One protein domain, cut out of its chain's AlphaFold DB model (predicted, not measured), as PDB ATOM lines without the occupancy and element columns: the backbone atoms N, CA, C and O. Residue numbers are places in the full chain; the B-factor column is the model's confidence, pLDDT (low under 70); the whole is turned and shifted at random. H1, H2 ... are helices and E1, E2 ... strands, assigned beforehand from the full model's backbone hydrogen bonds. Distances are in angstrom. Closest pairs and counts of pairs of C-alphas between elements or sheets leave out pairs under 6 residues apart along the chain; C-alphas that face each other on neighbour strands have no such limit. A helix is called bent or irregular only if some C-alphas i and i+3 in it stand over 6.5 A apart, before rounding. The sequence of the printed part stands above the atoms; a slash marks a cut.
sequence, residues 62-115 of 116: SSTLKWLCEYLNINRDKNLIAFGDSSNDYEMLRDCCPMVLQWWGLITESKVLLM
ATOM      1  N   SER A  62     172.619 164.786 151.611       85.88
ATOM      2  CA  SER A  62     172.974 165.479 150.364       85.88
ATOM      3  C   SER A  62     173.941 166.642 150.605       85.88
ATOM      4  O   SER A  62     174.975 166.740 149.942       85.88
ATOM      5  N   SER A  63     173.647 167.498 151.591       87.50
ATOM      6  CA  SER A  63     174.511 168.639 151.918       87.50
ATOM      7  C   SER A  63     175.911 168.206 152.375       87.50
ATOM      8  O   SER A  63     176.905 168.780 151.929       87.50
ATOM      9  N   THR A  64     176.004 167.131 153.163       87.62
ATOM     10  CA  THR A  64     177.279 166.543 153.590       87.62
ATOM     11  C   THR A  64     178.068 165.990 152.408       87.62
ATOM     12  O   THR A  64     179.270 166.227 152.305       87.62
ATOM     13  N   LEU A  65     177.410 165.286 151.484       87.75
ATOM     14  CA  LEU A  65     178.070 164.738 150.298       87.75
ATOM     15  C   LEU A  65     178.529 165.832 149.340       87.75
ATOM     16  O   LEU A  65     179.617 165.732 148.786       87.75
ATOM     17  N   LYS A  66     177.752 166.911 149.196       88.62
ATOM     18  CA  LYS A  66     178.187 168.099 148.458       88.62
ATOM     19  C   LYS A  66     179.479 168.665 149.053       88.62
ATOM     20  O   LYS A  66     180.449 168.829 148.318       88.62
ATOM     21  N   TRP A  67     179.503 168.902 150.366       90.25
ATOM     22  CA  TRP A  67     180.696 169.390 151.061       90.25
ATOM     23  C   TRP A  67     181.894 168.449 150.874       90.25
ATOM     24  O   TRP A  67     182.999 168.899 150.578       90.25
ATOM     25  N   LEU A  68     181.681 167.134 150.984       89.44
ATOM     26  CA  LEU A  68     182.739 166.142 150.810       89.44
ATOM     27  C   LEU A  68     183.280 166.124 149.374       89.44
ATOM     28  O   LEU A  68     184.492 166.042 149.176       89.44
ATOM     29  N   CYS A  69     182.406 166.228 148.371       88.75
ATOM     30  CA  CYS A  69     182.817 166.313 146.973       88.75
ATOM     31  C   CYS A  69     183.665 167.560 146.702       88.75
ATOM     32  O   CYS A  69     184.698 167.461 146.042       88.75
ATOM     33  N   GLU A  70     183.262 168.711 147.245       89.88
ATOM     34  CA  GLU A  70     184.019 169.965 147.161       89.88
ATOM     35  C   GLU A  70     185.385 169.835 147.847       89.88
ATOM     36  O   GLU A  70     186.407 170.186 147.260       89.88
ATOM     37  N   TYR A  71     185.419 169.252 149.049       92.38
ATOM     38  CA  TYR A  71     186.648 169.016 149.805       92.38
ATOM     39  C   TYR A  71     187.639 168.111 149.055       92.38
ATOM     40  O   TYR A  71     188.841 168.371 149.049       92.38
ATOM     41  N   LEU A  72     187.138 167.065 148.396       92.38
ATOM     42  CA  LEU A  72     187.946 166.118 147.622       92.38
ATOM     43  C   LEU A  72     188.207 166.571 146.177       92.38
ATOM     44  O   LEU A  72     188.891 165.862 145.438       92.38
ATOM     45  N   ASN A  73     187.672 167.724 145.767       91.81
ATOM     46  CA  ASN A  73     187.719 168.225 144.394       91.81
ATOM     47  C   ASN A  73     187.219 167.192 143.357       91.81
ATOM     48  O   ASN A  73     187.816 167.004 142.294       91.81
ATOM     49  N   ILE A  74     186.124 166.495 143.679       88.56
ATOM     50  CA  ILE A  74     185.451 165.539 142.788       88.56
ATOM     51  C   ILE A  74     184.117 166.107 142.307       88.56
ATOM     52  O   ILE A  74     183.408 166.800 143.036       88.56
ATOM     53  N   ASN A  75     183.747 165.799 141.064       84.81
ATOM     54  CA  ASN A  75     182.483 166.262 140.517       84.81
ATOM     55  C   ASN A  75     181.359 165.331 140.984       84.81
ATOM     56  O   ASN A  75     181.267 164.186 140.546       84.81
ATOM     57  N   ARG A  76     180.490 165.837 141.859       82.94
ATOM     58  CA  ARG A  76     179.360 165.084 142.414       82.94
ATOM     59  C   ARG A  76     178.501 164.420 141.331       82.94
ATOM     60  O   ARG A  76     178.243 163.227 141.411       82.94
ATOM     61  N   ASP A  77     178.154 165.155 140.279       80.44
ATOM     62  CA  ASP A  77     177.256 164.694 139.211       80.44
ATOM     63  C   ASP A  77     177.921 163.696 138.240       80.44
ATOM     64  O   ASP A  77     177.285 163.209 137.306       80.44
ATOM     65  N   LYS A  78     179.214 163.404 138.422       78.38
ATOM     66  CA  LYS A  78     179.967 162.442 137.602       78.38
ATOM     67  C   LYS A  78     180.597 161.311 138.404       78.38
ATOM     68  O   LYS A  78     180.931 160.282 137.826       78.38
ATOM     69  N   ASN A  79     180.853 161.528 139.690       82.00
ATOM     70  CA  ASN A  79     181.710 160.659 140.495       82.00
ATOM     71  C   ASN A  79     181.015 160.085 141.734       82.00
ATOM     72  O   ASN A  79     181.570 159.166 142.343       82.00
ATOM     73  N   LEU A  80     179.853 160.620 142.128       81.69
ATOM     74  CA  LEU A  80     179.154 160.199 143.337       81.69
ATOM     75  C   LEU A  80     178.013 159.237 143.008       81.69
ATOM     76  O   LEU A  80     176.969 159.648 142.504       81.69
ATOM     77  N   ILE A  81     178.187 157.985 143.419       84.25
ATOM     78  CA  ILE A  81     177.108 157.001 143.483       84.25
ATOM     79  C   ILE A  81     176.613 156.951 144.921       84.25
ATOM     80  O   ILE A  81     177.409 156.769 145.841       84.25
ATOM     81  N   ALA A  82     175.306 157.103 145.110       79.69
ATOM     82  CA  ALA A  82     174.678 156.980 146.414       79.69
ATOM     83  C   ALA A  82     173.612 155.882 146.404       79.69
ATOM     84  O   ALA A  82     172.912 155.684 145.409       79.69
ATOM     85  N   PHE A  83     173.495 155.196 147.538       82.25
ATOM     86  CA  PHE A  83     172.499 154.165 147.801       82.25
ATOM     87  C   PHE A  83     171.606 154.630 148.944       82.25
ATOM     88  O   PHE A  83     172.095 155.235 149.896       82.25
ATOM     89  N   GLY A  84     170.315 154.337 148.855       76.19
ATOM     90  CA  GLY A  84     169.352 154.702 149.884       76.19
ATOM     91  C   GLY A  84     168.237 153.679 149.999       76.19
ATOM     92  O   GLY A  84     167.909 152.990 149.030       76.19
ATOM     93  N   ASP A  85     167.676 153.590 151.195       78.31
ATOM     94  CA  ASP A  85     166.656 152.617 151.583       78.31
ATOM     95  C   ASP A  85     165.397 153.279 152.158       78.31
ATOM     96  O   ASP A  85     164.344 152.646 152.257       78.31
ATOM     97  N   SER A  86     165.487 154.557 152.530       71.69
ATOM     98  CA  SER A  86     164.451 155.230 153.301       71.69
ATOM     99  C   SER A  86     164.295 156.705 152.925       71.69
ATOM    100  O   SER A  86     164.999 157.266 152.085       71.69
ATOM    101  N   SER A  87     163.288 157.361 153.503       71.56
ATOM    102  CA  SER A  87     162.880 158.713 153.105       71.56
ATOM    103  C   SER A  87     163.942 159.789 153.359       71.56
ATOM    104  O   SER A  87     163.953 160.798 152.656       71.56
ATOM    105  N   ASN A  88     164.857 159.583 154.310       70.69
ATOM    106  CA  ASN A  88     165.951 160.523 154.576       70.69
ATOM    107  C   ASN A  88     167.077 160.468 153.519       70.69
ATOM    108  O   ASN A  88     167.964 161.322 153.541       70.69
ATOM    109  N   ASP A  89     167.029 159.509 152.587       78.75
ATOM    110  CA  ASP A  89     167.945 159.404 151.445       78.75
ATOM    111  C   ASP A  89     167.452 160.151 150.211       78.75
ATOM    112  O   ASP A  89     168.213 160.334 149.263       78.75
ATOM    113  N   TYR A  90     166.194 160.600 150.212       79.75
ATOM    114  CA  TYR A  90     165.549 161.179 149.036       79.75
ATOM    115  C   TYR A  90     166.376 162.304 148.401       79.75
ATOM    116  O   TYR A  90     166.636 162.282 147.200       79.75
ATOM    117  N   GLU A  91     166.837 163.267 149.204       79.25
ATOM    118  CA  GLU A  91     167.643 164.383 148.701       79.25
ATOM    119  C   GLU A  91     169.000 163.924 148.166       79.25
ATOM    120  O   GLU A  91     169.455 164.419 147.143       79.25
ATOM    121  N   MET A  92     169.639 162.959 148.831       82.69
ATOM    122  CA  MET A  92     170.929 162.408 148.408       82.69
ATOM    123  C   MET A  92     170.805 161.675 147.070       82.69
ATOM    124  O   MET A  92     171.623 161.893 146.183       82.69
ATOM    125  N   LEU A  93     169.774 160.839 146.918       82.00
ATOM    126  CA  LEU A  93     169.513 160.098 145.685       82.00
ATOM    127  C   LEU A  93     169.145 161.035 144.533       82.00
ATOM    128  O   LEU A  93     169.641 160.850 143.425       82.00
ATOM    129  N   ARG A  94     168.329 162.064 144.799       81.88
ATOM    130  CA  ARG A  94     167.998 163.120 143.828       81.88
ATOM    131  C   ARG A  94     169.248 163.855 143.332       81.88
ATOM    132  O   ARG A  94     169.304 164.216 142.161       81.88
ATOM    133  N   ASP A  95     170.218 164.083 144.214       81.94
ATOM    134  CA  ASP A  95     171.359 164.969 143.963       81.94
ATOM    135  C   ASP A  95     172.644 164.237 143.501       81.94
ATOM    136  O   ASP A  95     173.682 164.887 143.353       81.94
ATOM    137  N   CYS A  96     172.605 162.914 143.282       75.75
ATOM    138  CA  CYS A  96     173.749 162.083 142.861       75.75
ATOM    139  C   CYS A  96     173.591 161.496 141.440       75.75
ATOM    140  O   CYS A  96     172.494 161.480 140.881       75.75
ATOM    141  N   CYS A  97     174.685 160.989 140.851       67.44
ATOM    142  CA  CYS A  97     174.689 160.377 139.517       67.44
ATOM    143  C   CYS A  97     175.737 159.247 139.400       67.44
ATOM    144  O   CYS A  97     176.918 159.506 139.646       67.44
ATOM    145  N   PRO A  98     175.380 158.041 138.905       57.41
ATOM    146  CA  PRO A  98     174.030 157.496 138.717       57.41
ATOM    147  C   PRO A  98     173.326 157.176 140.046       57.41
ATOM    148  O   PRO A  98     173.940 156.715 141.006       57.41
ATOM    149  N   MET A  99     172.009 157.393 140.069       53.47
ATOM    150  CA  MET A  99     171.124 156.977 141.157       53.47
ATOM    151  C   MET A  99     170.999 155.451 141.147       53.47
ATOM    152  O   MET A  99     170.482 154.885 140.182       53.47
ATOM    153  N   VAL A 100     171.430 154.788 142.222       53.47
ATOM    154  CA  VAL A 100     171.164 153.361 142.425       53.47
ATOM    155  C   VAL A 100     170.218 153.219 143.609       53.47
ATOM    156  O   VAL A 100     170.626 153.153 144.767       53.47
ATOM    157  N   LEU A 101     168.916 153.171 143.312       48.31
ATOM    158  CA  LEU A 101     167.967 152.561 144.242       48.31
ATOM    159  C   LEU A 101     168.349 151.091 144.380       48.31
ATOM    160  O   LEU A 101     168.668 150.449 143.381       48.31
ATOM    161  N   GLN A 102     168.326 150.560 145.600       45.84
ATOM    162  CA  GLN A 102     168.682 149.169 145.865       45.84
ATOM    163  C   GLN A 102     167.604 148.214 145.299       45.84
ATOM    164  O   GLN A 102     166.795 147.633 146.011       45.84
ATOM    165  N   TRP A 103     167.599 148.064 143.977       38.53
ATOM    166  CA  TRP A 103     166.983 147.000 143.197       38.53
ATOM    167  C   TRP A 103     167.976 146.684 142.070       38.53
ATOM    168  O   TRP A 103     168.412 147.582 141.359       38.53
ATOM    169  N   TRP A 104     168.424 145.428 142.002       34.41
ATOM    170  CA  TRP A 104     169.575 144.940 141.227       34.41
ATOM    171  C   TRP A 104     169.768 145.614 139.847       34.41
ATOM    172  O   TRP A 104     169.022 145.326 138.913       34.41
ATOM    173  N   GLY A 105     170.808 146.445 139.684       36.97
ATOM    174  CA  GLY A 105     171.138 147.068 138.395       36.97
ATOM    175  C   GLY A 105     172.532 147.710 138.333       36.97
ATOM    176  O   GLY A 105     172.829 148.623 139.091       36.97
ATOM    177  N   LEU A 106     173.356 147.180 137.422       40.84
ATOM    178  CA  LEU A 106     174.751 147.470 137.032       40.84
ATOM    179  C   LEU A 106     175.323 148.897 137.219       40.84
ATOM    180  O   LEU A 106     174.722 149.883 136.807       40.84
ATOM    181  N   ILE A 107     176.591 148.956 137.659       50.59
ATOM    182  CA  ILE A 107     177.491 150.121 137.547       50.59
ATOM    183  C   ILE A 107     178.648 149.741 136.606       50.59
ATOM    184  O   ILE A 107     179.318 148.734 136.840       50.59
ATOM    185  N   THR A 108     178.887 150.529 135.553       44.53
ATOM    186  CA  THR A 108     180.043 150.400 134.646       44.53
ATOM    187  C   THR A 108     181.094 151.483 134.914       44.53
ATOM    188  O   THR A 108     180.809 152.548 135.459       44.53
ATOM    189  N   GLU A 109     182.340 151.148 134.585       46.75
ATOM    190  CA  GLU A 109     183.590 151.743 135.064       46.75
ATOM    191  C   GLU A 109     183.745 153.264 134.868       46.75
ATOM    192  O   GLU A 109     183.730 153.798 133.761       46.75
ATOM    193  N   SER A 110     184.020 153.955 135.975       41.47
ATOM    194  CA  SER A 110     184.782 155.207 136.086       41.47
ATOM    195  C   SER A 110     185.227 155.337 137.550       41.47
ATOM    196  O   SER A 110     184.755 154.578 138.392       41.47
ATOM    197  N   LYS A 111     186.167 156.231 137.891       41.88
ATOM    198  CA  LYS A 111     186.589 156.438 139.293       41.88
ATOM    199  C   LYS A 111     185.376 156.840 140.145       41.88
ATOM    200  O   LYS A 111     184.951 157.994 140.115       41.88
ATOM    201  N   VAL A 112     184.832 155.862 140.857       49.34
ATOM    202  CA  VAL A 112     183.621 155.946 141.672       49.34
ATOM    203  C   VAL A 112     184.046 155.907 143.130       49.34
ATOM    204  O   VAL A 112     184.771 155.003 143.549       49.34
ATOM    205  N   LEU A 113     183.594 156.892 143.902       47.94
ATOM    206  CA  LEU A 113     183.664 156.830 145.355       47.94
ATOM    207  C   LEU A 113     182.466 156.000 145.837       47.94
ATOM    208  O   LEU A 113     181.323 156.419 145.669       47.94
ATOM    209  N   LEU A 114     182.732 154.820 146.398       43.09
ATOM    210  CA  LEU A 114     181.721 153.954 147.004       43.09
ATOM    211  C   LEU A 114     181.680 154.232 148.511       43.09
ATOM    212  O   LEU A 114     182.666 153.974 149.202       43.09
ATOM    213  N   MET A 115     180.567 154.755 149.023       47.84
ATOM    214  CA  MET A 115     180.340 154.895 150.467       47.84
ATOM    215  C   MET A 115     179.097 154.092 150.856       47.84
ATOM    216  O   MET A 115     178.016 154.341 150.323       47.84
TER     217      MET A 115
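AT A GLANCE: This is residues 62 to 115 of the 116 residues of the protein "HAD hydrolase family protein" of Mycoplasma bovis (UniProt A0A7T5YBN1). A short strand, E1, runs through the middle of a flat domain, with the helix H3 packed beside it, the helix H1 reaching H3 near residue 62, and a wide loop of residues 102 to 115 that swings out and comes back to E1. The small strand E2 meets E1 only at a point. The printed part has 54 residues with three named helices and two named strands in the order H1, H2, E1, H3, E2, of mixed class. It is compact, with a radius of gyration of the C-alphas of 10.8 A and spans of 30 by 27 by 15 A.

HOW THE PARTS SIT: H1, residues 62 to 71, and H2, residues 76 to 79, only just touch, with 3 pairs of C-alphas within 8 A, the closest those of Cys 69 and Arg 76 at 5.9 A. H1 touches H3, residues 87 to 94, at a steep tilt of 45 degrees, the same way; their closest C-alphas, Ser 62 and Met 92, are 4.2 A apart. H1 and E1, residues 80 to 84, are near each other. The closest C-alphas of E1 and H3 are those of Ala 82 and Leu 93, 6.1 A apart. E1 and E2, residues 99 to 101, meet only at a point, where C-alphas 83 and 100 face each other at 5.6 A. Residues 80 to 81 of E1 pair with residues 113 to 114, parallel. H2 and H3 are apart. In H1 each O i to N i+4 pair is within hydrogen-bond range, in H3 2 of 4, and H2 is too short for such a pair.

IN THESE COORDINATES: H1 begins at C-alpha 62, (172.974, 165.479, 150.364), and is 14.1 A long; E1 is 13.0 A. H3, 11.5 A, is irregular: C-alphas 88 and 91 are 7.2 A apart. E2 ends at C-alpha 101, (167.967, 152.561, 144.242).

THE WHOLE: The C-alphas farthest apart, Tyr 71 and Trp 104, are 30.7 A apart. The printed part has no cut, and the four links are tight. Residues 97 to 115 have pLDDT under 70.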